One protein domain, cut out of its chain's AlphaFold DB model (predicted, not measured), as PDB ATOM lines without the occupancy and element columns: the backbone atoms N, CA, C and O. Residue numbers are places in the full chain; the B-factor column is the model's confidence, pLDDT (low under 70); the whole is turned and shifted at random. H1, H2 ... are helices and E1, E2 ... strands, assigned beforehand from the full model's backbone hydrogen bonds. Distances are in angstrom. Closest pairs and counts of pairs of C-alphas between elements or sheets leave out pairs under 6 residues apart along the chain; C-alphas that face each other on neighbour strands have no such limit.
ATOM      1  N   HIS A  33     -37.640  -0.039 -33.320       97.94
ATOM      2  CA  HIS A  33     -38.248  -0.015 -31.994       97.94
ATOM      3  C   HIS A  33     -38.718   1.403 -31.671       97.94
ATOM      4  O   HIS A  33     -37.913   2.328 -31.627       97.94
ATOM      5  N   ASP A  34     -40.015   1.574 -31.432       97.75
ATOM      6  CA  ASP A  34     -40.555   2.835 -30.928       97.75
ATOM      7  C   ASP A  34     -40.349   2.894 -29.409       97.75
ATOM      8  O   ASP A  34     -40.955   2.145 -28.642       97.75
ATOM      9  N   HIS A  35     -39.437   3.747 -28.951       97.38
ATOM     10  CA  HIS A  35     -39.053   3.787 -27.543       97.38
ATOM     11  C   HIS A  35     -40.030   4.550 -26.646       97.38
ATOM     12  O   HIS A  35     -39.832   4.514 -25.425       97.38
ATOM     13  N   HIS A  36     -41.054   5.205 -27.198       97.50
ATOM     14  CA  HIS A  36     -41.998   5.997 -26.420       97.50
ATOM     15  C   HIS A  36     -43.333   6.152 -27.153       97.50
ATOM     16  O   HIS A  36     -43.529   7.071 -27.947       97.50
ATOM     17  N   VAL A  37     -44.303   5.316 -26.794       96.19
ATOM     18  CA  VAL A  37     -45.663   5.407 -27.326       96.19
ATOM     19  C   VAL A  37     -46.689   5.234 -26.214       96.19
ATOM     20  O   VAL A  37     -46.487   4.474 -25.278       96.19
ATOM     21  N   HIS A  38     -47.822   5.920 -26.309       94.50
ATOM     22  CA  HIS A  38     -48.987   5.638 -25.470       94.50
ATOM     23  C   HIS A  38     -49.920   4.712 -26.254       94.50
ATOM     24  O   HIS A  38     -50.720   5.208 -27.047       94.50
ATOM     25  N   LEU A  39     -49.808   3.386 -26.114       94.12
ATOM     26  CA  LEU A  39     -50.406   2.439 -27.072       94.12
ATOM     27  C   LEU A  39     -51.921   2.561 -27.172       94.12
ATOM     28  O   LEU A  39     -52.462   2.671 -28.273       94.12
ATOM     29  N   ASP A 151     -58.757  -0.680 -31.075       86.62
ATOM     30  CA  ASP A 151     -58.337  -1.692 -32.050       86.62
ATOM     31  C   ASP A 151     -56.800  -1.768 -32.126       86.62
ATOM     32  O   ASP A 151     -56.130  -1.089 -32.915       86.62
ATOM     33  N   LEU A 152     -56.224  -2.596 -31.253       92.38
ATOM     34  CA  LEU A 152     -54.787  -2.845 -31.206       92.38
ATOM     35  C   LEU A 152     -54.285  -3.578 -32.455       92.38
ATOM     36  O   LEU A 152     -53.122  -3.396 -32.816       92.38
ATOM     37  N   ALA A 153     -55.135  -4.354 -33.135       94.19
ATOM     38  CA  ALA A 153     -54.755  -5.054 -34.357       94.19
ATOM     39  C   ALA A 153     -54.487  -4.067 -35.491       94.19
ATOM     40  O   ALA A 153     -53.431  -4.124 -36.127       94.19
ATOM     41  N   ARG A 154     -55.362  -3.074 -35.660       94.94
ATOM     42  CA  ARG A 154     -55.160  -1.994 -36.631       94.94
ATOM     43  C   ARG A 154     -53.893  -1.184 -36.352       94.94
ATOM     44  O   ARG A 154     -53.149  -0.867 -37.284       94.94
ATOM     45  N   LEU A 155     -53.616  -0.863 -35.083       96.00
ATOM     46  CA  LEU A 155     -52.363  -0.199 -34.704       96.00
ATOM     47  C   LEU A 155     -51.144  -1.087 -35.001       96.00
ATOM     48  O   LEU A 155     -50.156  -0.612 -35.558       96.00
ATOM     49  N   SER A 156     -51.223  -2.375 -34.664       97.12
ATOM     50  CA  SER A 156     -50.172  -3.363 -34.920       97.12
ATOM     51  C   SER A 156     -49.852  -3.484 -36.411       97.12
ATOM     52  O   SER A 156     -48.681  -3.431 -36.794       97.12
ATOM     53  N   ASP A 157     -50.865  -3.585 -37.271       96.94
ATOM     54  CA  ASP A 157     -50.676  -3.640 -38.723       96.94
ATOM     55  C   ASP A 157     -50.017  -2.361 -39.248       96.94
ATOM     56  O   ASP A 157     -49.068  -2.423 -40.031       96.94
ATOM     57  N   ARG A 158     -50.437  -1.188 -38.752       96.69
ATOM     58  CA  ARG A 158     -49.809   0.080 -39.133       96.69
ATOM     59  C   ARG A 158     -48.333   0.126 -38.740       96.69
ATOM     60  O   ARG A 158     -47.502   0.442 -39.586       96.69
ATOM     61  N   LEU A 159     -48.000  -0.202 -37.494       97.25
ATOM     62  CA  LEU A 159     -46.620  -0.207 -36.996       97.25
ATOM     63  C   LEU A 159     -45.741  -1.195 -37.774       97.25
ATOM     64  O   LEU A 159     -44.675  -0.828 -38.267       97.25
ATOM     65  N   THR A 160     -46.217  -2.426 -37.954       96.88
ATOM     66  CA  THR A 160     -45.463  -3.459 -38.678       96.88
ATOM     67  C   THR A 160     -45.277  -3.129 -40.156       96.88
ATOM     68  O   THR A 160     -44.201  -3.390 -40.688       96.88
ATOM     69  N   SER A 161     -46.243  -2.461 -40.802       96.94
ATOM     70  CA  SER A 161     -46.083  -1.975 -42.184       96.94
ATOM     71  C   SER A 161     -44.962  -0.940 -42.352       96.94
ATOM     72  O   SER A 161     -44.463  -0.750 -43.456       96.94
ATOM     73  N   MET A 162     -44.547  -0.291 -41.260       96.56
ATOM     74  CA  MET A 162     -43.442   0.672 -41.227       96.56
ATOM     75  C   MET A 162     -42.135   0.043 -40.715       96.56
ATOM     76  O   MET A 162     -41.176   0.757 -40.443       96.56
ATOM     77  N   GLY A 163     -42.092  -1.283 -40.539       96.38
ATOM     78  CA  GLY A 163     -40.920  -1.990 -40.018       96.38
ATOM     79  C   GLY A 163     -40.745  -1.893 -38.499       96.38
ATOM     80  O   GLY A 163     -39.710  -2.319 -37.984       96.38
ATOM     81  N   VAL A 164     -41.732  -1.370 -37.761       98.00
ATOM     82  CA  VAL A 164     -41.694  -1.327 -36.292       98.00
ATOM     83  C   VAL A 164     -42.024  -2.709 -35.736       98.00
ATOM     84  O   VAL A 164     -43.133  -3.224 -35.878       98.00
ATOM     85  N   THR A 165     -41.038  -3.312 -35.080       96.31
ATOM     86  CA  THR A 165     -41.107  -4.666 -34.505       96.31
ATOM     87  C   THR A 165     -41.077  -4.668 -32.982       96.31
ATOM     88  O   THR A 165     -41.210  -5.727 -32.365       96.31
ATOM     89  N   GLY A 166     -40.914  -3.502 -32.362       97.75
ATOM     90  CA  GLY A 166     -40.965  -3.319 -30.922       97.75
ATOM     91  C   GLY A 166     -41.442  -1.926 -30.545       97.75
ATOM     92  O   GLY A 166     -41.302  -0.983 -31.314       97.75
ATOM     93  N   VAL A 167     -42.056  -1.825 -29.377       98.31
ATOM     94  CA  VAL A 167     -42.583  -0.597 -28.803       98.31
ATOM     95  C   VAL A 167     -42.369  -0.601 -27.292       98.31
ATOM     96  O   VAL A 167     -42.349  -1.658 -26.647       98.31
ATOM     97  N   THR A 168     -42.238   0.583 -26.717       98.06
ATOM     98  CA  THR A 168     -42.233   0.797 -25.273       98.06
ATOM     99  C   THR A 168     -43.424   1.671 -24.899       98.06
ATOM    100  O   THR A 168     -43.467   2.843 -25.274       98.06
ATOM    101  N   ASP A 169     -44.379   1.107 -24.158       97.69
ATOM    102  CA  ASP A 169     -45.508   1.873 -23.645       97.69
ATOM    103  C   ASP A 169     -45.047   2.834 -22.541       97.69
ATOM    104  O   ASP A 169     -44.417   2.429 -21.556       97.69
ATOM    105  N   ALA A 170     -45.344   4.115 -22.734       96.88
ATOM    106  CA  ALA A 170     -44.909   5.226 -21.901       96.88
ATOM    107  C   ALA A 170     -46.043   5.834 -21.062       96.88
ATOM    108  O   ALA A 170     -45.910   6.954 -20.563       96.88
ATOM    109  N   THR A 171     -47.165   5.128 -20.904       93.56
ATOM    110  CA  THR A 171     -48.285   5.568 -20.063       93.56
ATOM    111  C   THR A 171     -47.850   5.572 -18.589       93.56
ATOM    112  O   THR A 171     -47.455   4.516 -18.098       93.56
ATOM    113  N   PRO A 172     -47.876   6.724 -17.880       89.88
ATOM    114  CA  PRO A 172     -47.329   6.833 -16.523       89.88
ATOM    115  C   PRO A 172     -47.966   5.879 -15.517       89.88
ATOM    116  O   PRO A 172     -47.272   5.085 -14.881       89.88
ATOM    117  N   ASP A 173     -49.292   5.908 -15.464       85.94
ATOM    118  CA  ASP A 173     -50.089   5.216 -14.453       85.94
ATOM    119  C   ASP A 173     -50.772   3.972 -15.033       85.94
ATOM    120  O   ASP A 173     -51.914   3.658 -14.703       85.94
ATOM    121  N   LEU A 174     -50.092   3.268 -15.947       89.31
ATOM    122  CA  LEU A 174     -50.632   2.050 -16.548       89.31
ATOM    123  C   LEU A 174     -50.874   0.990 -15.462       89.31
ATOM    124  O   LEU A 174     -49.929   0.504 -14.831       89.31
ATOM    125  N   GLY A 175     -52.145   0.639 -15.253       89.81
ATOM    126  CA  GLY A 175     -52.563  -0.332 -14.248       89.81
ATOM    127  C   GLY A 175     -52.139  -1.765 -14.578       89.81
ATOM    128  O   GLY A 175     -51.818  -2.095 -15.721       89.81
ATOM    129  N   ALA A 176     -52.170  -2.643 -13.571       90.69
ATOM    130  CA  ALA A 176     -51.835  -4.059 -13.742       90.69
ATOM    131  C   ALA A 176     -52.761  -4.758 -14.755       90.69
ATOM    132  O   ALA A 176     -52.272  -5.471 -15.629       90.69
ATOM    133  N   ASP A 177     -54.065  -4.481 -14.693       90.12
ATOM    134  CA  ASP A 177     -55.057  -5.046 -15.616       90.12
ATOM    135  C   ASP A 177     -54.822  -4.576 -17.061       90.12
ATOM    136  O   ASP A 177     -54.937  -5.350 -18.013       90.12
ATOM    137  N   ASP A 178     -54.432  -3.311 -17.244       90.00
ATOM    138  CA  ASP A 178     -54.102  -2.764 -18.561       90.00
ATOM    139  C   ASP A 178     -52.839  -3.399 -19.141       90.00
ATOM    140  O   ASP A 178     -52.806  -3.764 -20.320       90.00
ATOM    141  N   LEU A 179     -51.811  -3.552 -18.306       92.94
ATOM    142  CA  LEU A 179     -50.579  -4.243 -18.657       92.94
ATOM    143  C   LEU A 179     -50.867  -5.692 -19.071       92.94
ATOM    144  O   LEU A 179     -50.378  -6.151 -20.107       92.94
ATOM    145  N   GLU A 180     -51.672  -6.405 -18.287       93.88
ATOM    146  CA  GLU A 180     -52.062  -7.778 -18.587       93.88
ATOM    147  C   GLU A 180     -52.854  -7.871 -19.897       93.88
ATOM    148  O   GLU A 180     -52.548  -8.742 -20.717       93.88
ATOM    149  N   SER A 181     -53.797  -6.955 -20.144       92.94
ATOM    150  CA  SER A 181     -54.553  -6.897 -21.402       92.94
ATOM    151  C   SER A 181     -53.627  -6.731 -22.612       92.94
ATOM    152  O   SER A 181     -53.703  -7.508 -23.566       92.94
ATOM    153  N   LEU A 182     -52.670  -5.797 -22.556       94.50
ATOM    154  CA  LEU A 182     -51.710  -5.572 -23.644       94.50
ATOM    155  C   LEU A 182     -50.819  -6.803 -23.887       94.50
ATOM    156  O   LEU A 182     -50.571  -7.197 -25.031       94.50
ATOM    157  N   LEU A 183     -50.365  -7.455 -22.815       95.38
ATOM    158  CA  LEU A 183     -49.607  -8.705 -22.908       95.38
ATOM    159  C   LEU A 183     -50.456  -9.853 -23.473       95.38
ATOM    160  O   LEU A 183     -49.942 -10.680 -24.229       95.38
ATOM    161  N   LEU A 184     -51.745  -9.916 -23.141       94.81
ATOM    162  CA  LEU A 184     -52.670 -10.913 -23.671       94.81
ATOM    163  C   LEU A 184     -52.948 -10.691 -25.162       94.81
ATOM    164  O   LEU A 184     -52.861 -11.656 -25.923       94.81
ATOM    165  N   ALA A 185     -53.192  -9.448 -25.588       94.12
ATOM    166  CA  ALA A 185     -53.348  -9.079 -26.997       94.12
ATOM    167  C   ALA A 185     -52.121  -9.510 -27.817       94.12
ATOM    168  O   ALA A 185     -52.242 -10.082 -28.903       94.12
ATOM    169  N   ARG A 186     -50.915  -9.351 -27.254       94.50
ATOM    170  CA  ARG A 186     -49.696  -9.910 -27.846       94.50
ATOM    171  C   ARG A 186     -49.733 -11.432 -27.946       94.50
ATOM    172  O   ARG A 186     -49.455 -11.975 -29.011       94.50
ATOM    173  N   ARG A 187     -50.026 -12.132 -26.844       94.62
ATOM    174  CA  ARG A 187     -50.053 -13.608 -26.817       94.62
ATOM    175  C   ARG A 187     -51.055 -14.185 -27.819       94.62
ATOM    176  O   ARG A 187     -50.791 -15.243 -28.378       94.62
ATOM    177  N   ARG A 188     -52.167 -13.487 -28.060       94.56
ATOM    178  CA  ARG A 188     -53.194 -13.851 -29.048       94.56
ATOM    179  C   ARG A 188     -52.828 -13.491 -30.491       94.56
ATOM    180  O   ARG A 188     -53.536 -13.890 -31.406       94.56
ATOM    181  N   GLY A 189     -51.732 -12.763 -30.707       93.25
ATOM    182  CA  GLY A 189     -51.307 -12.308 -32.033       93.25
ATOM    183  C   GLY A 189     -52.066 -11.085 -32.556       93.25
ATOM    184  O   GLY A 189     -51.825 -10.676 -33.690       93.25
ATOM    185  N   GLU A 190     -52.932 -10.481 -31.736       94.38
ATOM    186  CA  GLU A 190     -53.640  -9.235 -32.047       94.38
ATOM    187  C   GLU A 190     -52.646  -8.066 -32.124       94.38
ATOM    188  O   GLU A 190     -52.734  -7.236 -33.021       94.38
ATOM    189  N   PHE A 191     -51.633  -8.042 -31.247       96.50
ATOM    190  CA  PHE A 191     -50.548  -7.057 -31.291       96.50
ATOM    191  C   PHE A 191     -49.177  -7.717 -31.494       96.50
ATOM    192  O   PHE A 191     -48.647  -8.388 -30.608       96.50
ATOM    193  N   ARG A 192     -48.569  -7.525 -32.668       96.12
ATOM    194  CA  ARG A 192     -47.333  -8.222 -33.071       96.12
ATOM    195  C   ARG A 192     -46.035  -7.603 -32.510       96.12
ATOM    196  O   ARG A 192     -45.177  -8.370 -32.054       96.12
ATOM    197  N   PRO A 193     -45.833  -6.264 -32.508       97.12
ATOM    198  CA  PRO A 193     -44.570  -5.664 -32.058       97.12
ATOM    199  C   PRO A 193     -44.226  -6.011 -30.607       97.12
ATOM    200  O   PRO A 193     -45.114  -6.017 -29.762       97.12
ATOM    201  N   ARG A 194     -42.950  -6.301 -30.294       96.31
ATOM    202  CA  ARG A 194     -42.368  -6.474 -28.934       96.31
ATOM    203  C   ARG A 194     -42.844  -5.397 -27.963       96.31
ATOM    204  O   ARG A 194     -42.745  -4.232 -28.288       96.31
ATOM    205  N   LEU A 195     -43.344  -5.789 -26.790       96.81
ATOM    206  CA  LEU A 195     -43.853  -4.863 -25.779       96.81
ATOM    207  C   LEU A 195     -42.833  -4.693 -24.651       96.81
ATOM    208  O   LEU A 195     -42.360  -5.676 -24.072       96.81
ATOM    209  N   ARG A 196     -42.524  -3.440 -24.336       96.69
ATOM    210  CA  ARG A 196     -41.864  -2.990 -23.106       96.69
ATOM    211  C   ARG A 196     -42.748  -1.932 -22.448       96.69
ATOM    212  O   ARG A 196     -43.604  -1.362 -23.113       96.69
ATOM    213  N   PHE A 197     -42.535  -1.668 -21.165       96.69
ATOM    214  CA  PHE A 197     -43.357  -0.740 -20.390       96.69
ATOM    215  C   PHE A 197     -42.459   0.125 -19.517       96.69
ATOM    216  O   PHE A 197     -41.510  -0.390 -18.923       96.69
ATOM    217  N   LEU A 198     -42.753   1.423 -19.446       96.75
ATOM    218  CA  LEU A 198     -42.110   2.333 -18.497       96.75
ATOM    219  C   LEU A 198     -42.831   2.346 -17.149       96.75
ATOM    220  O   LEU A 198     -42.199   2.589 -16.124       96.75
TER     221      LEU A 198
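What this domain is: This is residues 33 to 39 and 151 to 198 of the 275 residues of the protein "Amidohydrolase family protein" of Mycobacterium kansasii (UniProt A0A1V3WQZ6). A small parallel sheet, ordered E1, E2, E3, has H1 slantwise over E2, while H2 grazes the sheet near E3. The printed part has 55 residues, with two named helices and three named strands in the order E1, H1, E2, H2, E3 along the chain; its class is mixed, helices and strands. The whole is compact, radius of gyration of the C-alphas 10.4 A, spanning 29 by 23 by 15 A.

How they stand to each other: E1, residues 33 to 37, is parallel to E2, residues 164 to 169; N 168 and O 34 are within hydrogen-bond range, 2.8 A. H1, residues 152 to 161, is on the sheet over E2, closest C-alphas Leu 159 and Thr 165, 7.5 A. E3, residues 194 to 197, is parallel to E2, with N 167 and O 194 at 2.7 A. H2, residues 176 to 187, only grazes the sheet, the C-alphas of Leu 183 and Leu 195 coming closest, 7.5 A. E2, H2, E3 form a strand-helix-strand unit, a helix between parallel neighbour strands, with a right-handed crossover. H1 and H2 have every O i to N i+4 pair within hydrogen-bond range.

Where its parts are: E1, 10.3 A long, begins at C-alpha 33 (-38.248, -0.015, -31.994). H1 measures 14.0 A, E2 13.6 A, H2 16.3 A. E3, 10.3 A, ends at C-alpha 197 (-43.357, -0.740, -20.390).

The domain as a whole: Residues 40 to 150 are not printed; C-alphas 39 and 151 are 10.2 A apart. No link printed whole is long. No printed residue is under pLDDT 70.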